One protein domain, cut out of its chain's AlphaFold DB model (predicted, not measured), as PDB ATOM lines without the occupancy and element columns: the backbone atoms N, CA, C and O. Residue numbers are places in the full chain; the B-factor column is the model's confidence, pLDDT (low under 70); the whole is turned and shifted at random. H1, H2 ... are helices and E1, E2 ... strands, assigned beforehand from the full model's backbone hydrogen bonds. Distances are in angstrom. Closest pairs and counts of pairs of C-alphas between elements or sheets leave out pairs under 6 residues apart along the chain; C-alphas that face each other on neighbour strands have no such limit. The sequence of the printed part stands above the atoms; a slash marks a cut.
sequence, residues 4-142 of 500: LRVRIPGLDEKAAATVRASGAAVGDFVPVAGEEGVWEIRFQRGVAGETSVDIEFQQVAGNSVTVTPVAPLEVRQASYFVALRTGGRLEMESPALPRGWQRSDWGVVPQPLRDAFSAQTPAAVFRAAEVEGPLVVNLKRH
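This is residues 4 to 142 of the 500 residues of an uncharacterized protein of Verrucomicrobiaceae bacterium (UniProt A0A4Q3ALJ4). Two lobes of short strands lie one beyond the other along the longest axis. The first lobe is a sheet of E1, E4 and E3 with the strand pair E2 and E5 over one face and H1 at one end; the second is two small sheets, E6 E11 E8 and E7 E10 E9, only partly face to face, with H2 at its border. The long link of residues 68 to 79 runs from the second lobe to E1 and back. The printed part has 139 residues, with E1 H1 E2 E3 E4 E5 E6 E7 E8 E9 H2 E10 E11 along the chain; two named helices and eleven named strands hold 62 residues, under half, and the class is mostly strand. The whole is compact, with a radius of gyration of the C-alphas of 15.8 A and spans of 48 by 34 by 29 A.

Find C-alpha 4 at (-93.694, -19.153, 180.630), where E1, residues 4 to 7, begins. Next come H1, residues 13 to 18, and E2, residues 20 to 22. E3, residues 26 to 31, covers 14.6 A and E4, residues 38 to 43, 16.3 A. E5 is residues 54 to 56, E6 residues 64 to 67, and E7, residues 80 to 84, begins at C-alpha 80 (-98.016, -34.729, 175.006). Read on through E8, residues 90 to 93, E9, residues 101 to 104, H2, residues 111 to 115, and E10, residues 124 to 128. E11, residues 135 to 141, is the longest strand at 19.1 A and ends at C-alpha 141 (-113.382, -50.753, 191.846).

In the sheet E1 - E4 - E3, antiparallel throughout, look for N 6 and O 39 at 2.9 A, and N 40 and O 30 at 2.8 A in the hairpin E3 and E4. E2 and E5 are antiparallel, with N 22 and O 54 at 2.8 A; the closest C-alphas of E2 and E3, Ala 21 and Phe 29, are 6.1 A apart. Residues 6 to 7 of E1 pair antiparallel with residues 71 to 72. E11 is antiparallel to both its neighbours and staggered: residues 135 to 138 pair with E6, N 65 and O 137 at 2.8 A, and residues 138 to 141 with E8, N 91 and O 140 at 2.8 A. In the antiparallel sheet E7 - E10 - E9, find N 82 and O 126 at 2.8 A, and N 102 and O 127 at 2.9 A. The closest C-alphas of E9 and E11, Trp 101 and Leu 135, are 7.7 A apart, while E10 and E11 are apart. H1 and H2 are not on the three-stranded sheets. The O i to N i+4 pair of H2 is within hydrogen-bond range, as is 1 of 2 in H1.

The C-alphas of Gly 46 and His 142 are the farthest apart, at 49.4 A. The printed part has no cut, and its one long link is E6 to E7. The mean pLDDT of the printed part is 85.1; look for values under 70 at residues 87 to 90, 95, 116 to 121 and 141 to 142.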
ATOM      1  N   LEU A   4     -92.863 -18.330 181.505       92.69
ATOM      2  CA  LEU A   4     -93.694 -19.153 180.630       92.69
ATOM      3  C   LEU A   4     -95.101 -19.241 181.215       92.69
ATOM      4  O   LEU A   4     -95.264 -19.574 182.388       92.69
ATOM      5  N   ARG A   5     -96.115 -18.985 180.389       94.81
ATOM      6  CA  ARG A   5     -97.520 -19.105 180.787       94.81
ATOM      7  C   ARG A   5     -98.076 -20.472 180.412       94.81
ATOM      8  O   ARG A   5     -97.938 -20.914 179.269       94.81
ATOM      9  N   VAL A   6     -98.736 -21.122 181.364       94.19
ATOM     10  CA  VAL A   6     -99.377 -22.429 181.191       94.19
ATOM     11  C   VAL A   6    -100.828 -22.369 181.644       94.19
ATOM     12  O   VAL A   6    -101.157 -21.693 182.614       94.19
ATOM     13  N   ARG A   7    -101.709 -23.077 180.941       92.94
ATOM     14  CA  ARG A   7    -103.105 -23.262 181.328       92.94
ATOM     15  C   ARG A   7    -103.310 -24.679 181.841       92.94
ATOM     16  O   ARG A   7    -103.032 -25.636 181.120       92.94
ATOM     17  N   ILE A   8    -103.836 -24.798 183.054       92.19
ATOM     18  CA  ILE A   8    -104.221 -26.062 183.682       92.19
ATOM     19  C   ILE A   8    -105.757 -26.101 183.733       92.19
ATOM     20  O   ILE A   8    -106.362 -25.500 184.623       92.19
ATOM     21  N   PRO A   9    -106.410 -26.723 182.739       85.81
ATOM     22  CA  PRO A   9    -107.866 -26.768 182.662       85.81
ATOM     23  C   PRO A   9    -108.470 -27.728 183.698       85.81
ATOM     24  O   PRO A   9    -107.895 -28.771 183.996       85.81
ATOM     25  N   GLY A  10    -109.673 -27.409 184.189       80.81
ATOM     26  CA  GLY A  10    -110.480 -28.320 185.015       80.81
ATOM     27  C   GLY A  10    -110.176 -28.321 186.519       80.81
ATOM     28  O   GLY A  10    -110.680 -29.194 187.227       80.81
ATOM     29  N   LEU A  11    -109.386 -27.360 187.008       84.31
ATOM     30  CA  LEU A  11    -109.133 -27.179 188.438       84.31
ATOM     31  C   LEU A  11    -110.323 -26.497 189.119       84.31
ATOM     32  O   LEU A  11    -110.702 -25.392 188.740       84.31
ATOM     33  N   ASP A  12    -110.874 -27.130 190.155       85.06
ATOM     34  CA  ASP A  12    -111.754 -26.445 191.102       85.06
ATOM     35  C   ASP A  12    -110.936 -25.592 192.094       85.06
ATOM     36  O   ASP A  12    -109.705 -25.655 192.132       85.06
ATOM     37  N   GLU A  13    -111.607 -24.780 192.914       83.81
ATOM     38  CA  GLU A  13    -110.944 -23.876 193.869       83.81
ATOM     39  C   GLU A  13    -110.021 -24.625 194.851       83.81
ATOM     40  O   GLU A  13    -108.949 -24.137 195.215       83.81
ATOM     41  N   LYS A  14    -110.395 -25.852 195.238       85.81
ATOM     42  CA  LYS A  14    -109.598 -26.685 196.146       85.81
ATOM     43  C   LYS A  14    -108.356 -27.233 195.451       85.81
ATOM     44  O   LYS A  14    -107.273 -27.168 196.024       85.81
ATOM     45  N   ALA A  15    -108.490 -27.734 194.227       85.88
ATOM     46  CA  ALA A  15    -107.388 -28.239 193.423       85.88
ATOM     47  C   ALA A  15    -106.417 -27.109 193.058       85.88
ATOM     48  O   ALA A  15    -105.205 -27.287 193.186       85.88
ATOM     49  N   ALA A  16    -106.932 -25.923 192.717       87.69
ATOM     50  CA  ALA A  16    -106.137 -24.724 192.456       87.69
ATOM     51  C   ALA A  16    -105.235 -24.347 193.649       87.69
ATOM     52  O   ALA A  16    -104.085 -23.955 193.453       87.69
ATOM     53  N   ALA A  17    -105.701 -24.538 194.889       86.94
ATOM     54  CA  ALA A  17    -104.898 -24.288 196.091       86.94
ATOM     55  C   ALA A  17    -103.728 -25.280 196.275       86.94
ATOM     56  O   ALA A  17    -102.747 -24.967 196.964       86.94
ATOM     57  N   THR A  18    -103.806 -26.462 195.653       89.38
ATOM     58  CA  THR A  18    -102.777 -27.516 195.733       89.38
ATOM     59  C   THR A  18    -101.722 -27.439 194.638       89.38
ATOM     60  O   THR A  18    -100.728 -28.149 194.738       89.38
ATOM     61  N   VAL A  19    -101.904 -26.599 193.611       91.69
ATOM     62  CA  VAL A  19    -100.985 -26.577 192.466       91.69
ATOM     63  C   VAL A  19     -99.610 -26.077 192.899       91.69
ATOM     64  O   VAL A  19     -99.488 -25.011 193.509       91.69
ATOM     65  N   ARG A  20     -98.567 -26.838 192.578       91.50
ATOM     66  CA  ARG A  20     -97.164 -26.491 192.816       91.50
ATOM     67  C   ARG A  20     -96.360 -26.754 191.551       91.50
ATOM     68  O   ARG A  20     -96.696 -27.655 190.786       91.50
ATOM     69  N   ALA A  21     -95.300 -25.976 191.348       91.50
ATOM     70  CA  ALA A  21     -94.302 -26.259 190.327       91.50
ATOM     71  C   ALA A  21     -92.915 -26.364 190.963       91.50
ATOM     72  O   ALA A  21     -92.563 -25.557 191.824       91.50
ATOM     73  N   SER A  22     -92.125 -27.338 190.526       88.31
ATOM     74  CA  SER A  22     -90.757 -27.567 190.980       88.31
ATOM     75  C   SER A  22     -89.821 -27.769 189.785       88.31
ATOM     76  O   SER A  22     -90.249 -28.000 188.654       88.31
ATOM     77  N   GLY A  23     -88.521 -27.585 190.007       86.75
ATOM     78  CA  GLY A  23     -87.497 -27.734 188.974       86.75
ATOM     79  C   GLY A  23     -86.298 -26.825 189.225       86.75
ATOM     80  O   GLY A  23     -86.423 -25.763 189.832       86.75
ATOM     81  N   ALA A  24     -85.122 -27.217 188.733       85.81
ATOM     82  CA  ALA A  24     -83.863 -26.524 189.032       85.81
ATOM     83  C   ALA A  24     -83.838 -25.046 188.595       85.81
ATOM     84  O   ALA A  24     -83.133 -24.235 189.191       85.81
ATOM     85  N   ALA A  25     -84.596 -24.690 187.552       90.62
ATOM     86  CA  ALA A  25     -84.684 -23.321 187.044       90.62
ATOM     87  C   ALA A  25     -85.906 -22.545 187.567       90.62
ATOM     88  O   ALA A  25     -86.001 -21.338 187.319       90.62
ATOM     89  N   VAL A  26     -86.840 -23.207 188.259       93.19
ATOM     90  CA  VAL A  26     -88.091 -22.603 188.736       93.19
ATOM     91  C   VAL A  26     -87.788 -21.705 189.932       93.19
ATOM     92  O   VAL A  26     -87.117 -22.106 190.881       93.19
ATOM     93  N   GLY A  27     -88.219 -20.448 189.851       90.56
ATOM     94  CA  GLY A  27     -88.091 -19.474 190.933       90.56
ATOM     95  C   GLY A  27     -89.408 -19.235 191.657       90.56
ATOM     96  O   GLY A  27     -89.413 -19.130 192.876       90.56
ATOM     97  N   ASP A  28     -90.505 -19.146 190.908       92.00
ATOM     98  CA  ASP A  28     -91.839 -18.886 191.446       92.00
ATOM     99  C   ASP A  28     -92.914 -19.424 190.482       92.00
ATOM    100  O   ASP A  28     -92.661 -19.587 189.282       92.00
ATOM    101  N   PHE A  29     -94.106 -19.711 191.004       94.12
ATOM    102  CA  PHE A  29     -95.238 -20.233 190.242       94.12
ATOM    103  C   PHE A  29     -96.548 -19.645 190.761       94.12
ATOM    104  O   PHE A  29     -97.010 -19.990 191.849       94.12
ATOM    105  N   VAL A  30     -97.137 -18.739 189.981       93.19
ATOM    106  CA  VAL A  30     -98.249 -17.895 190.444       93.19
ATOM    107  C   VAL A  30     -99.432 -17.907 189.479       93.19
ATOM    108  O   VAL A  30     -99.224 -17.965 188.266       93.19
ATOM    109  N   PRO A  31    -100.676 -17.822 189.981       92.44
ATOM    110  CA  PRO A  31    -101.846 -17.688 189.126       92.44
ATOM    111  C   PRO A  31    -101.886 -16.291 188.489       92.44
ATOM    112  O   PRO A  31    -101.500 -15.296 189.108       92.44
ATOM    113  N   VAL A  32    -102.380 -16.200 187.254       92.44
ATOM    114  CA  VAL A  32    -102.557 -14.923 186.552       92.44
ATOM    115  C   VAL A  32    -103.916 -14.329 186.909       92.44
ATOM    116  O   VAL A  32    -104.965 -14.909 186.634       92.44
ATOM    117  N   ALA A  33    -103.904 -13.148 187.525       87.56
ATOM    118  CA  ALA A  33    -105.126 -12.464 187.928       87.56
ATOM    119  C   ALA A  33    -106.026 -12.160 186.717       87.56
ATOM    120  O   ALA A  33    -105.578 -11.578 185.731       87.56
ATOM    121  N   GLY A  34    -107.304 -12.531 186.814       84.94
ATOM    122  CA  GLY A  34    -108.298 -12.309 185.758       84.94
ATOM    123  C   GLY A  34    -108.311 -13.361 184.643       84.94
ATOM    124  O   GLY A  34    -109.163 -13.271 183.764       84.94
ATOM    125  N   GLU A  35    -107.432 -14.368 184.684       89.12
ATOM    126  CA  GLU A  35    -107.402 -15.459 183.705       89.12
ATOM    127  C   GLU A  35    -107.537 -16.831 184.376       89.12
ATOM    128  O   GLU A  35    -106.606 -17.355 184.988       89.12
ATOM    129  N   GLU A  36    -108.716 -17.441 184.239       84.62
ATOM    130  CA  GLU A  36    -109.034 -18.717 184.878       84.62
ATOM    131  C   GLU A  36    -108.122 -19.855 184.392       84.62
ATOM    132  O   GLU A  36    -107.924 -20.073 183.190       84.62
ATOM    133  N   GLY A  37    -107.547 -20.584 185.352       87.00
ATOM    134  CA  GLY A  37    -106.670 -21.723 185.096       87.00
ATOM    135  C   GLY A  37    -105.322 -21.365 184.467       87.00
ATOM    136  O   GLY A  37    -104.604 -22.280 184.069       87.00
ATOM    137  N   VAL A  38    -104.958 -20.080 184.352       94.19
ATOM    138  CA  VAL A  38    -103.673 -19.649 183.784       94.19
ATOM    139  C   VAL A  38    -102.669 -19.336 184.889       94.19
ATOM    140  O   VAL A  38    -102.962 -18.599 185.827       94.19
ATOM    141  N   TRP A  39    -101.464 -19.878 184.746       95.06
ATOM    142  CA  TRP A  39    -100.366 -19.752 185.695       95.06
ATOM    143  C   TRP A  39     -99.084 -19.304 184.992       95.06
ATOM    144  O   TRP A  39     -98.826 -19.662 183.840       95.06
ATOM    145  N   GLU A  40     -98.267 -18.527 185.695       95.50
ATOM    146  CA  GLU A  40     -96.941 -18.087 185.273       95.50
ATOM    147  C   GLU A  40     -95.860 -18.882 185.995       95.50
ATOM    148  O   GLU A  40     -95.703 -18.781 187.211       95.50
ATOM    149  N   ILE A  41     -95.053 -19.606 185.222       95.06
ATOM    150  CA  ILE A  41     -93.781 -20.159 185.678       95.06
ATOM    151  C   ILE A  41     -92.736 -19.061 185.529       95.06
ATOM    152  O   ILE A  41     -92.408 -18.648 184.411       95.06
ATOM    153  N   ARG A  42     -92.199 -18.584 186.648       95.06
ATOM    154  CA  ARG A  42     -91.140 -17.574 186.683       95.06
ATOM    155  C   ARG A  42     -89.817 -18.266 186.945       95.06
ATOM    156  O   ARG A  42     -89.642 -18.930 187.965       95.06
ATOM    157  N   PHE A  43     -88.873 -18.111 186.025       94.50
ATOM    158  CA  PHE A  43     -87.558 -18.728 186.162       94.50
ATOM    159  C   PHE A  43     -86.622 -17.838 186.980       94.50
ATOM    160  O   PHE A  43     -86.644 -16.613 186.851       94.50
ATOM    161  N   GLN A  44     -85.748 -18.453 187.779       90.94
ATOM    162  CA  GLN A  44     -84.764 -17.734 188.602       90.94
ATOM    163  C   GLN A  44     -83.834 -16.852 187.753       90.94
ATOM    164  O   GLN A  44     -83.371 -15.797 188.185       90.94
ATOM    165  N   ARG A  45     -83.529 -17.309 186.535       90.25
ATOM    166  CA  ARG A  45     -82.687 -16.636 185.540       90.25
ATOM    167  C   ARG A  45     -83.261 -16.898 184.151       90.25
ATOM    168  O   ARG A  45     -84.080 -17.793 183.968       90.25
ATOM    169  N   GLY A  46     -82.833 -16.125 183.154       90.38
ATOM    170  CA  GLY A  46     -83.215 -16.400 181.771       90.38
ATOM    171  C   GLY A  46     -82.745 -17.794 181.342       90.38
ATOM    172  O   GLY A  46     -81.550 -18.063 181.364       90.38
ATOM    173  N   VAL A  47     -83.679 -18.655 180.939       89.25
ATOM    174  CA  VAL A  47     -83.389 -20.007 180.446       89.25
ATOM    175  C   VAL A  47     -83.072 -19.960 178.952       89.25
ATOM    176  O   VAL A  47     -83.832 -19.368 178.174       89.25
ATOM    177  N   ALA A  48     -81.967 -20.587 178.557       87.75
ATOM    178  CA  ALA A  48     -81.608 -20.898 177.177       87.75
ATOM    179  C   ALA A  48     -81.178 -22.373 177.121       87.75
ATOM    180  O   ALA A  48     -80.335 -22.782 177.915       87.75
ATOM    181  N   GLY A  49     -81.764 -23.156 176.214       86.38
ATOM    182  CA  GLY A  49     -81.585 -24.612 176.163       86.38
ATOM    183  C   GLY A  49     -82.721 -25.380 176.842       86.38
ATOM    184  O   GLY A  49     -83.841 -24.877 176.946       86.38
ATOM    185  N   GLU A  50     -82.430 -26.608 177.263       85.69
ATOM    186  CA  GLU A  50     -83.401 -27.530 177.858       85.69
ATOM    187  C   GLU A  50     -83.595 -27.260 179.354       85.69
ATOM    188  O   GLU A  50     -82.656 -26.932 180.082       85.69
ATOM    189  N   THR A  51     -84.833 -27.387 179.823       88.25
ATOM    190  CA  THR A  51     -85.174 -27.275 181.240       88.25
ATOM    191  C   THR A  51     -86.368 -28.165 181.560       88.25
ATOM    192  O   THR A  51     -87.230 -28.361 180.701       88.25
ATOM    193  N   SER A  52     -86.416 -28.677 182.789       87.88
ATOM    194  CA  SER A  52     -87.525 -29.486 183.297       87.88
ATOM    195  C   SER A  52     -88.289 -28.703 184.354       87.88
ATOM    196  O   SER A  52     -87.686 -28.049 185.212       87.88
ATOM    197  N   VAL A  53     -89.613 -28.773 184.270       89.81
ATOM    198  CA  VAL A  53     -90.539 -28.201 185.243       89.81
ATOM    199  C   VAL A  53     -91.592 -29.256 185.533       89.81
ATOM    200  O   VAL A  53     -92.300 -29.674 184.615       89.81
ATOM    201  N   ASP A  54     -91.703 -29.641 186.796       89.75
ATOM    202  CA  ASP A  54     -92.711 -30.580 187.264       89.75
ATOM    203  C   ASP A  54     -93.863 -29.779 187.862       89.75
ATOM    204  O   ASP A  54     -93.643 -28.887 188.678       89.75
ATOM    205  N   ILE A  55     -95.090 -30.051 187.413       91.12
ATOM    206  CA  ILE A  55     -96.304 -29.393 187.901       91.12
ATOM    207  C   ILE A  55     -97.190 -30.455 188.535       91.12
ATOM    208  O   ILE A  55     -97.613 -31.398 187.865       91.12
ATOM    209  N   GLU A  56     -97.505 -30.270 189.811       90.56
ATOM    210  CA  GLU A  56     -98.272 -31.215 190.613       90.56
ATOM    211  C   GLU A  56     -99.521 -30.544 191.177       90.56
ATOM    212  O   GLU A  56     -99.490 -29.388 191.598       90.56
ATOM    213  N   PHE A  57    -100.633 -31.273 191.182       91.00
ATOM    214  CA  PHE A  57    -101.889 -30.848 191.791       91.00
ATOM    215  C   PHE A  57    -102.724 -32.070 192.170       91.00
ATOM    216  O   PHE A  57    -102.550 -33.157 191.615       91.00
ATOM    217  N   GLN A  58    -103.650 -31.890 193.109       88.19
ATOM    218  CA  GLN A  58    -104.547 -32.940 193.571       88.19
ATOM    219  C   GLN A  58    -106.004 -32.530 193.375       88.19
ATOM    220  O   GLN A  58    -106.404 -31.418 193.710       88.19
ATOM    221  N   GLN A  59    -106.820 -33.462 192.886       84.75
ATOM    222  CA  GLN A  59    -108.252 -33.258 192.693       84.75
ATOM    223  C   GLN A  59    -109.037 -34.444 193.252       84.75
ATOM    224  O   GLN A  59    -108.581 -35.589 193.220       84.75
ATOM    225  N   VAL A  60    -110.224 -34.166 193.790       82.19
ATOM    226  CA  VAL A  60    -111.147 -35.213 194.234       82.19
ATOM    227  C   VAL A  60    -111.883 -35.760 193.018       82.19
ATOM    228  O   VAL A  60    -112.444 -35.005 192.228       82.19
ATOM    229  N   ALA A  61    -111.898 -37.081 192.885       78.88
ATOM    230  CA  ALA A  61    -112.518 -37.792 191.779       78.88
ATOM    231  C   ALA A  61    -113.564 -38.793 192.281       78.88
ATOM    232  O   ALA A  61    -113.378 -39.427 193.320       78.88
ATOM    233  N   GLY A  62    -114.655 -38.939 191.525       81.19
ATOM    234  CA  GLY A  62    -115.630 -40.017 191.705       81.19
ATOM    235  C   GLY A  62    -115.235 -41.274 190.921       81.19
ATOM    236  O   GLY A  62    -114.058 -41.574 190.748       81.19
ATOM    237  N   ASN A  63    -116.224 -41.990 190.382       83.88
ATOM    238  CA  ASN A  63    -115.996 -43.196 189.568       83.88
ATOM    239  C   ASN A  63    -115.591 -42.893 188.110       83.88
ATOM    240  O   ASN A  63    -115.425 -43.809 187.311       83.88
ATOM    241  N   SER A  64    -115.464 -41.621 187.735       86.06
ATOM    242  CA  SER A  64    -115.001 -41.190 186.417       86.06
ATOM    243  C   SER A  64    -114.192 -39.902 186.558       86.06
ATOM    244  O   SER A  64    -114.507 -39.063 187.407       86.06
ATOM    245  N   VAL A  65    -113.141 -39.770 185.751       88.25
ATOM    246  CA  VAL A  65    -112.212 -38.635 185.736       88.25
ATOM    247  C   VAL A  65    -111.993 -38.181 184.304       88.25
ATOM    248  O   VAL A  65    -111.800 -38.995 183.404       88.25
ATOM    249  N   THR A  66    -111.981 -36.869 184.094       89.38
ATOM    250  CA  THR A  66    -111.624 -36.256 182.815       89.38
ATOM    251  C   THR A  66    -110.181 -35.776 182.846       89.38
ATOM    252  O   THR A  66    -109.823 -34.946 183.679       89.38
ATOM    253  N   VAL A  67    -109.362 -36.257 181.917       89.75
ATOM    254  CA  VAL A  67    -107.956 -35.870 181.790       89.75
ATOM    255  C   VAL A  67    -107.795 -34.916 180.614       89.75
ATOM    256  O   VAL A  67    -108.126 -35.251 179.476       89.75
ATOM    257  N   THR A  68    -107.249 -33.732 180.889       89.31
ATOM    258  CA  THR A  68    -106.937 -32.718 179.877       89.31
ATOM    259  C   THR A  68    -105.472 -32.301 180.024       89.31
ATOM    260  O   THR A  68    -105.062 -31.976 181.137       89.31
ATOM    261  N   PRO A  69    -104.661 -32.316 178.949       89.62
ATOM    262  CA  PRO A  69    -103.264 -31.904 179.027       89.62
ATOM    263  C   PRO A  69    -103.115 -30.433 179.434       89.62
ATOM    264  O   PRO A  69    -103.903 -29.580 179.024       89.62
ATOM    265  N   VAL A  70    -102.065 -30.135 180.200       89.75
ATOM    266  CA  VAL A  70    -101.646 -28.757 180.490       89.75
ATOM    267  C   VAL A  70    -101.210 -28.090 179.190       89.75
ATOM    268  O   VAL A  70    -100.390 -28.642 178.462       89.75
ATOM    269  N   ALA A  71    -101.733 -26.902 178.898       88.81
ATOM    270  CA  ALA A  71    -101.471 -26.200 177.647       88.81
ATOM    271  C   ALA A  71    -100.493 -25.032 177.864       88.81
ATOM    272  O   ALA A  71    -100.867 -24.032 178.481       88.81
ATOM    273  N   PRO A  72     -99.252 -25.095 177.355       89.56
ATOM    274  CA  PRO A  72     -98.370 -23.943 177.334       89.56
ATOM    275  C   PRO A  72     -98.850 -22.946 176.268       89.56
ATOM    276  O   PRO A  72     -99.107 -23.320 175.126       89.56
ATOM    277  N   LEU A  73     -98.993 -21.670 176.641       89.12
ATOM    278  CA  LEU A  73     -99.637 -20.657 175.791       89.12
ATOM    279  C   LEU A  73     -98.688 -20.033 174.757       89.12
ATOM    280  O   LEU A  73     -99.126 -19.571 173.709       89.12
ATOM    281  N   GLU A  74     -97.386 -20.031 175.038       86.06
ATOM    282  CA  GLU A  74     -96.369 -19.315 174.253       86.06
ATOM    283  C   GLU A  74     -95.412 -20.284 173.537       86.06
ATOM    284  O   GLU A  74     -94.222 -20.018 173.369       86.06
ATOM    285  N   VAL A  75     -95.925 -21.450 173.129       85.12
ATOM    286  CA  VAL A  75     -95.128 -22.533 172.540       85.12
ATOM    287  C   VAL A  75     -95.564 -22.808 171.103       85.12
ATOM    288  O   VAL A  75     -96.744 -22.963 170.814       85.12
ATOM    289  N   ARG A  76     -94.585 -22.892 170.188       84.31
ATOM    290  CA  ARG A  76     -94.830 -23.183 168.762       84.31
ATOM    291  C   ARG A  76     -95.283 -24.620 168.512       84.31
ATOM    292  O   ARG A  76     -96.075 -24.853 167.608       84.31
ATOM    293  N   GLN A  77     -94.747 -25.575 169.269       82.19
ATOM    294  CA  GLN A  77     -95.059 -26.991 169.123       82.19
ATOM    295  C   GLN A  77     -94.962 -27.690 170.478       82.19
ATOM    296  O   GLN A  77     -93.947 -27.578 171.164       82.19
ATOM    297  N   ALA A  78     -96.009 -28.424 170.844       84.81
ATOM    298  CA  ALA A  78     -96.051 -29.245 172.046       84.81
ATOM    299  C   ALA A  78     -96.354 -30.695 171.662       84.81
ATOM    300  O   ALA A  78     -97.124 -30.959 170.740       84.81
ATOM    301  N   SER A  79     -95.722 -31.637 172.358       85.38
ATOM    302  CA  SER A  79     -96.006 -33.067 172.236       85.38
ATOM    303  C   SER A  79     -96.360 -33.600 173.611       85.38
ATOM    304  O   SER A  79     -95.582 -33.427 174.547       85.38
ATOM    305  N   TYR A  80     -97.518 -34.246 173.727       90.69
ATOM    306  CA  TYR A  80     -98.016 -34.729 175.006       90.69
ATOM    307  C   TYR A  80     -97.983 -36.249 175.068       90.69
ATOM    308  O   TYR A  80     -98.445 -36.942 174.156       90.69
ATOM    309  N   PHE A  81     -97.488 -36.746 176.196       91.12
ATOM    310  CA  PHE A  81     -97.631 -38.128 176.616       91.12
ATOM    311  C   PHE A  81     -98.411 -38.134 177.923       91.12
ATOM    312  O   PHE A  81     -98.065 -37.417 178.859       91.12
ATOM    313  N   VAL A  82     -99.473 -38.928 177.979       90.94
ATOM    314  CA  VAL A  82    -100.323 -39.064 179.159       90.94
ATOM    315  C   VAL A  82    -100.222 -40.498 179.642       90.94
ATOM    316  O   VAL A  82    -100.618 -41.425 178.937       90.94
ATOM    317  N   ALA A  83     -99.673 -40.676 180.838       88.06
ATOM    318  CA  ALA A  83     -99.533 -41.968 181.491       88.06
ATOM    319  C   ALA A  83    -100.490 -42.038 182.685       88.06
ATOM    320  O   ALA A  83    -100.405 -41.221 183.598       88.06
ATOM    321  N   LEU A  84    -101.386 -43.023 182.683       86.62
ATOM    322  CA  LEU A  84    -102.352 -43.239 183.756       86.62
ATOM    323  C   LEU A  84    -101.885 -44.370 184.672       86.62
ATOM    324  O   LEU A  84    -101.517 -45.455 184.209       86.62
ATOM    325  N   ARG A  85    -101.930 -44.125 185.983       83.31
ATOM    326  CA  ARG A  85    -101.568 -45.086 187.033       83.31
ATOM    327  C   ARG A  85    -102.689 -45.176 188.062       83.31
ATOM    328  O   ARG A  85    -103.290 -44.162 188.405       83.31
ATOM    329  N   THR A  86    -102.937 -46.379 188.569       75.44
ATOM    330  CA  THR A  86    -103.842 -46.622 189.696       75.44
ATOM    331  C   THR A  86    -103.064 -47.083 190.914       75.44
ATOM    332  O   THR A  86    -102.094 -47.828 190.807       75.44
ATOM    333  N   GLY A  87    -103.515 -46.648 192.089       65.00
ATOM    334  CA  GLY A  87    -103.143 -47.260 193.358       65.00
ATOM    335  C   GLY A  87    -104.203 -48.269 193.797       65.00
ATOM    336  O   GLY A  87    -105.396 -48.085 193.545       65.00
ATOM    337  N   GLY A  88    -103.784 -49.321 194.498       65.31
ATOM    338  CA  GLY A  88    -104.700 -50.291 195.102       65.31
ATOM    339  C   GLY A  88    -105.477 -51.137 194.083       65.31
ATOM    340  O   GLY A  88    -104.929 -51.580 193.082       65.31
ATOM    341  N   ARG A  89    -106.759 -51.404 194.377       66.19
ATOM    342  CA  ARG A  89    -107.640 -52.337 193.638       66.19
ATOM    343  C   ARG A  89    -108.585 -51.612 192.666       66.19
ATOM    344  O   ARG A  89    -109.800 -51.810 192.701       66.19
ATOM    345  N   LEU A  90    -108.036 -50.713 191.855       69.62
ATOM    346  CA  LEU A  90    -108.790 -49.951 190.859       69.62
ATOM    347  C   LEU A  90    -108.380 -50.380 189.451       69.62
ATOM    348  O   LEU A  90    -107.199 -50.335 189.102       69.62
ATOM    349  N   GLU A  91    -109.365 -50.758 188.645       76.12
ATOM    350  CA  GLU A  91    -109.232 -50.903 187.200       76.12
ATOM    351  C   GLU A  91    -109.635 -49.593 186.516       76.12
ATOM    352  O   GLU A  91    -110.566 -48.904 186.943       76.12
ATOM    353  N   MET A  92    -108.906 -49.243 185.458       79.81
ATOM    354  CA  MET A  92    -109.194 -48.092 184.610       79.81
ATOM    355  C   MET A  92    -109.637 -48.560 183.236       79.81
ATOM    356  O   MET A  92    -108.935 -49.329 182.582       79.81
ATOM    357  N   GLU A  93    -110.739 -47.996 182.762       82.12
ATOM    358  CA  GLU A  93    -111.205 -48.168 181.394       82.12
ATOM    359  C   GLU A  93    -111.345 -46.806 180.710       82.12
ATOM    360  O   GLU A  93    -111.858 -45.844 181.281       82.12
ATOM    361  N   SER A  94    -110.916 -46.726 179.452       81.12
ATOM    362  CA  SER A  94    -111.106 -45.553 178.591       81.12
ATOM    363  C   SER A  94    -111.898 -45.996 177.359       81.12
ATOM    364  O   SER A  94    -111.294 -46.370 176.352       81.12
ATOM    365  N   PRO A  95    -113.241 -46.046 177.440       69.88
ATOM    366  CA  PRO A  95    -114.074 -46.737 176.451       69.88
ATOM    367  C   PRO A  95    -114.109 -46.041 175.085       69.88
ATOM    368  O   PRO A  95    -114.345 -46.692 174.070       69.88
ATOM    369  N   ALA A  96    -113.859 -44.732 175.043       83.00
ATOM    370  CA  ALA A  96    -113.786 -43.958 173.812       83.00
ATOM    371  C   ALA A  96    -112.594 -43.000 173.860       83.00
ATOM    372  O   ALA A  96    -112.368 -42.327 174.868       83.00
ATOM    373  N   LEU A  97    -111.848 -42.930 172.758       87.75
ATOM    374  CA  LEU A  97    -110.756 -41.978 172.583       87.75
ATOM    375  C   LEU A  97    -111.269 -40.767 171.796       87.75
ATOM    376  O   LEU A  97    -111.695 -40.937 170.650       87.75
ATOM    377  N   PRO A  98    -111.243 -39.553 172.374       89.88
ATOM    378  CA  PRO A  98    -111.541 -38.338 171.628       89.88
ATOM    379  C   PRO A  98    -110.521 -38.115 170.505       89.88
ATOM    380  O   PRO A  98    -109.397 -38.624 170.546       89.88
ATOM    381  N   ARG A  99    -110.883 -37.300 169.510       89.44
ATOM    382  CA  ARG A  99    -109.944 -36.896 168.454       89.44
ATOM    383  C   ARG A  99    -108.704 -36.234 169.058       89.44
ATOM    384  O   ARG A  99    -108.796 -35.462 170.010       89.44
ATOM    385  N   GLY A 100    -107.549 -36.606 168.511       88.31
ATOM    386  CA  GLY A 100    -106.237 -36.189 168.998       88.31
ATOM    387  C   GLY A 100    -105.617 -37.100 170.065       88.31
ATOM    388  O   GLY A 100    -104.440 -36.938 170.378       88.31
ATOM    389  N   TRP A 101    -106.351 -38.093 170.584       92.25
ATOM    390  CA  TRP A 101    -105.820 -39.102 171.506       92.25
ATOM    391  C   TRP A 101    -105.521 -40.418 170.791       92.25
ATOM    392  O   TRP A 101    -106.366 -40.974 170.090       92.25
ATOM    393  N   GLN A 102    -104.323 -40.956 171.002       90.81
ATOM    394  CA  GLN A 102    -103.903 -42.246 170.455       90.81
ATOM    395  C   GLN A 102    -103.268 -43.097 171.548       90.81
ATOM    396  O   GLN A 102    -102.421 -42.616 172.297       90.81
ATOM    397  N   ARG A 103    -103.648 -44.375 171.644       89.38
ATOM    398  CA  ARG A 103    -103.000 -45.302 172.581       89.38
ATOM    399  C   ARG A 103    -101.554 -45.555 172.147       89.38
ATOM    400  O   ARG A 103    -101.275 -45.662 170.956       89.38
ATOM    401  N   SER A 104    -100.645 -45.626 173.110       89.00
ATOM    402  CA  SER A 104     -99.217 -45.836 172.876       89.00
ATOM    403  C   SER A 104     -98.628 -46.792 173.914       89.00
ATOM    404  O   SER A 104     -99.333 -47.258 174.808       89.00
ATOM    405  N   ASP A 105     -97.340 -47.089 173.773       83.44
ATOM    406  CA  ASP A 105     -96.582 -47.948 174.680       83.44
ATOM    407  C   ASP A 105     -95.648 -47.107 175.563       83.44
ATOM    408  O   ASP A 105     -95.150 -46.058 175.141       83.44
ATOM    409  N   TRP A 106     -95.388 -47.571 176.787       83.44
ATOM    410  CA  TRP A 106     -94.474 -46.898 177.712       83.44
ATOM    411  C   TRP A 106     -93.054 -46.758 177.147       83.44
ATOM    412  O   TRP A 106     -92.399 -45.746 177.387       83.44
ATOM    413  N   GLY A 107     -92.590 -47.713 176.338       80.38
ATOM    414  CA  GLY A 107     -91.273 -47.674 175.700       80.38
ATOM    415  C   GLY A 107     -91.080 -46.528 174.699       80.38
ATOM    416  O   GLY A 107     -89.941 -46.168 174.413       80.38
ATOM    417  N   VAL A 108     -92.167 -45.931 174.196       85.62
ATOM    418  CA  VAL A 108     -92.133 -44.812 173.233       85.62
ATOM    419  C   VAL A 108     -91.971 -43.456 173.933       85.62
ATOM    420  O   VAL A 108     -91.597 -42.468 173.301       85.62
ATOM    421  N   VAL A 109     -92.225 -43.386 175.244       86.69
ATOM    422  CA  VAL A 109     -92.109 -42.142 176.015       86.69
ATOM    423  C   VAL A 109     -90.627 -41.738 176.141       86.69
ATOM    424  O   VAL A 109     -89.800 -42.568 176.538       86.69
ATOM    425  N   PRO A 110     -90.258 -40.476 175.828       87.44
ATOM    426  CA  PRO A 110     -88.884 -39.991 175.953       87.44
ATOM    427  C   PRO A 110     -88.283 -40.270 177.331       87.44
ATOM    428  O   PRO A 110     -88.943 -40.081 178.351       87.44
ATOM    429  N   GLN A 111     -87.018 -40.693 177.365       82.06
ATOM    430  CA  GLN A 111     -86.333 -41.090 178.600       82.06
ATOM    431  C   GLN A 111     -86.375 -40.023 179.717       82.06
ATOM    432  O   GLN A 111     -86.733 -40.398 180.830       82.06
ATOM    433  N   PRO A 112     -86.172 -38.712 179.450       81.00
ATOM    434  CA  PRO A 112     -86.277 -37.688 180.497       81.00
ATOM    435  C   PRO A 112     -87.648 -37.640 181.190       81.00
ATOM    436  O   PRO A 112     -87.729 -37.328 182.372       81.00
ATOM    437  N   LEU A 113     -88.727 -37.984 180.475       81.62
ATOM    438  CA  LEU A 113     -90.083 -38.047 181.034       81.62
ATOM    439  C   LEU A 113     -90.359 -39.366 181.766       81.62
ATOM    440  O   LEU A 113     -91.282 -39.432 182.570       81.62
ATOM    441  N   ARG A 114     -89.598 -40.428 181.479       78.56
ATOM    442  CA  ARG A 114     -89.705 -41.707 182.192       78.56
ATOM    443  C   ARG A 114     -88.967 -41.667 183.523       78.56
ATOM    444  O   ARG A 114     -89.514 -42.148 184.505       78.56
ATOM    445  N   ASP A 115     -87.783 -41.057 183.546       72.88
ATOM    446  CA  ASP A 115     -86.917 -40.978 184.729       72.88
ATOM    447  C   ASP A 115     -87.488 -40.051 185.821       72.88
ATOM    448  O   ASP A 115     -87.198 -40.236 187.000       72.88
ATOM    449  N   ALA A 116     -88.337 -39.087 185.443       67.94
ATOM    450  CA  ALA A 116     -89.011 -38.167 186.365       67.94
ATOM    451  C   ALA A 116     -90.086 -38.835 187.252       67.94
ATOM    452  O   ALA A 116     -90.525 -38.246 188.236       67.94
ATOM    453  N   PHE A 117     -90.512 -40.067 186.942       61.88
ATOM    454  CA  PHE A 117     -91.550 -40.784 187.691       61.88
ATOM    455  C   PHE A 117     -91.066 -42.181 188.118       61.88
ATOM    456  O   PHE A 117     -90.200 -42.775 187.483       61.88
ATOM    457  N   SER A 118     -91.621 -42.721 189.212       51.88
ATOM    458  CA  SER A 118     -91.194 -44.007 189.793       51.88
ATOM    459  C   SER A 118     -91.191 -45.168 188.781       51.88
ATOM    460  O   SER A 118     -91.963 -45.184 187.821       51.88
ATOM    461  N   ALA A 119     -90.352 -46.182 189.037       51.91
ATOM    462  CA  ALA A 119     -90.076 -47.333 188.163       51.91
ATOM    463  C   ALA A 119     -91.276 -48.268 187.856       51.91
ATOM    464  O   ALA A 119     -91.084 -49.375 187.356       51.91
ATOM    465  N   GLN A 120     -92.512 -47.862 188.155       57.19
ATOM    466  CA  GLN A 120     -93.718 -48.636 187.872       57.19
ATOM    467  C   GLN A 120     -94.300 -48.291 186.495       57.19
ATOM    468  O   GLN A 120     -94.608 -47.130 186.185       57.19
ATOM    469  N   THR A 121     -94.496 -49.333 185.688       66.69
ATOM    470  CA  THR A 121     -95.136 -49.259 184.372       66.69
ATOM    471  C   THR A 121     -96.577 -48.740 184.499       66.69
ATOM    472  O   THR A 121     -97.339 -49.277 185.304       66.69
ATOM    473  N   PRO A 122     -96.982 -47.711 183.727       80.94
ATOM    474  CA  PRO A 122     -98.361 -47.227 183.709       80.94
ATOM    475  C   PRO A 122     -99.360 -48.288 183.246       80.94
ATOM    476  O   PRO A 122     -99.047 -49.111 182.389       80.94
ATOM    477  N   ALA A 123    -100.595 -48.209 183.739       79.12
ATOM    478  CA  ALA A 123    -101.685 -49.082 183.296       79.12
ATOM    479  C   ALA A 123    -102.186 -48.713 181.885       79.12
ATOM    480  O   ALA A 123    -102.670 -49.565 181.139       79.12
ATOM    481  N   ALA A 124    -102.053 -47.443 181.494       84.19
ATOM    482  CA  ALA A 124    -102.307 -46.990 180.132       84.19
ATOM    483  C   ALA A 124    -101.404 -45.808 179.768       84.19
ATOM    484  O   ALA A 124    -101.097 -44.964 180.610       84.19
ATOM    485  N   VAL A 125    -101.007 -45.742 178.497       89.44
ATOM    486  CA  VAL A 125    -100.220 -44.643 177.932       89.44
ATOM    487  C   VAL A 125    -100.899 -44.146 176.662       89.44
ATOM    488  O   VAL A 125    -101.344 -44.937 175.825       89.44
ATOM    489  N   PHE A 126    -100.965 -42.827 176.512       92.00
ATOM    490  CA  PHE A 126    -101.534 -42.158 175.353       92.00
ATOM    491  C   PHE A 126    -100.586 -41.091 174.824       92.00
ATOM    492  O   PHE A 126     -99.926 -40.388 175.588       92.00
ATOM    493  N   ARG A 127    -100.566 -40.938 173.505       92.44
ATOM    494  CA  ARG A 127    -100.048 -39.758 172.826       92.44
ATOM    495  C   ARG A 127    -101.218 -38.815 172.563       92.44
ATOM    496  O   ARG A 127    -102.249 -39.251 172.053       92.44
ATOM    497  N   ALA A 128    -101.046 -37.544 172.903       90.12
ATOM    498  CA  ALA A 128    -102.037 -36.504 172.671       90.12
ATOM    499  C   ALA A 128    -101.455 -35.415 171.754       90.12
ATOM    500  O   ALA A 128    -100.373 -34.880 172.008       90.12
ATOM    501  N   ALA A 129    -102.163 -35.113 170.668       86.94
ATOM    502  CA  ALA A 129    -101.837 -34.060 169.712       86.94
ATOM    503  C   ALA A 129    -103.140 -33.490 169.144       86.94
ATOM    504  O   ALA A 129    -104.004 -34.268 168.762       86.94
ATOM    505  N   GLU A 130    -103.285 -32.162 169.106       83.56
ATOM    506  CA  GLU A 130    -104.503 -31.498 168.597       83.56
ATOM    507  C   GLU A 130    -105.791 -32.061 169.234       83.56
ATOM    508  O   GLU A 130    -106.733 -32.467 168.559       83.56
ATOM    509  N   VAL A 131    -105.801 -32.151 170.569       84.50
ATOM    510  CA  VAL A 131    -106.921 -32.738 171.318       84.50
ATOM    511  C   VAL A 131    -108.179 -31.870 171.206       84.50
ATOM    512  O   VAL A 131    -108.179 -30.710 171.609       84.50
ATOM    513  N   GLU A 132    -109.268 -32.447 170.695       82.94
ATOM    514  CA  GLU A 132    -110.570 -31.765 170.556       82.94
ATOM    515  C   GLU A 132    -111.469 -31.938 171.800       82.94
ATOM    516  O   GLU A 132    -112.571 -31.395 171.861       82.94
ATOM    517  N   GLY A 133    -111.016 -32.686 172.813       84.81
ATOM    518  CA  GLY A 133    -111.752 -32.901 174.060       84.81
ATOM    519  C   GLY A 133    -110.973 -33.688 175.123       84.81
ATOM    520  O   GLY A 133    -109.911 -34.250 174.823       84.81
ATOM    521  N   PRO A 134    -111.484 -33.731 176.369       89.88
ATOM    522  CA  PRO A 134    -110.854 -34.445 177.475       89.88
ATOM    523  C   PRO A 134    -110.958 -35.963 177.304       89.88
ATOM    524  O   PRO A 134    -111.974 -36.479 176.833       89.88
ATOM    525  N   LEU A 135    -109.939 -36.693 177.755       90.75
ATOM    526  CA  LEU A 135    -109.999 -38.148 177.860       90.75
ATOM    527  C   LEU A 135    -110.829 -38.534 179.086       90.75
ATOM    528  O   LEU A 135    -110.464 -38.206 180.213       90.75
ATOM    529  N   VAL A 136    -111.927 -39.257 178.873       91.25
ATOM    530  CA  VAL A 136    -112.734 -39.813 179.964       91.25
ATOM    531  C   VAL A 136    -112.134 -41.140 180.418       91.25
ATOM    532  O   VAL A 136    -111.954 -42.066 179.623       91.25
ATOM    533  N   VAL A 137    -111.837 -41.232 181.710       89.56
ATOM    534  CA  VAL A 137    -111.301 -42.418 182.374       89.56
ATOM    535  C   VAL A 137    -112.315 -42.880 183.403       89.56
ATOM    536  O   VAL A 137    -112.584 -42.187 184.381       89.56
ATOM    537  N   ASN A 138    -112.873 -44.064 183.195       88.25
ATOM    538  CA  ASN A 138    -113.767 -44.695 184.150       88.25
ATOM    539  C   ASN A 138    -112.954 -45.533 185.130       88.25
ATOM    540  O   ASN A 138    -112.083 -46.307 184.734       88.25
ATOM    541  N   LEU A 139    -113.255 -45.370 186.412       84.06
ATOM    542  CA  LEU A 139    -112.641 -46.101 187.506       84.06
ATOM    543  C   LEU A 139    -113.615 -47.172 187.977       84.06
ATOM    544  O   LEU A 139    -114.665 -46.875 188.551       84.06
ATOM    545  N   LYS A 140    -113.244 -48.429 187.761       77.75
ATOM    546  CA  LYS A 140    -113.966 -49.575 188.292       77.75
ATOM    547  C   LYS A 140    -113.222 -50.098 189.508       77.75
ATOM    548  O   LYS A 140    -112.084 -50.555 189.424       77.75
ATOM    549  N   ARG A 141    -113.866 -50.035 190.669       69.12
ATOM    550  CA  ARG A 141    -113.382 -50.753 191.846       69.12
ATOM    551  C   ARG A 141    -113.763 -52.219 191.686       69.12
ATOM    552  O   ARG A 141    -114.946 -52.529 191.594       69.12
ATOM    553  N   HIS A 142    -112.771 -53.101 191.672       54.66
ATOM    554  CA  HIS A 142    -113.036 -54.527 191.827       54.66
ATOM    555  C   HIS A 142    -113.310 -54.803 193.300       54.66
ATOM    556  O   HIS A 142    -112.397 -54.759 194.129       54.66
TER     557      HIS A 142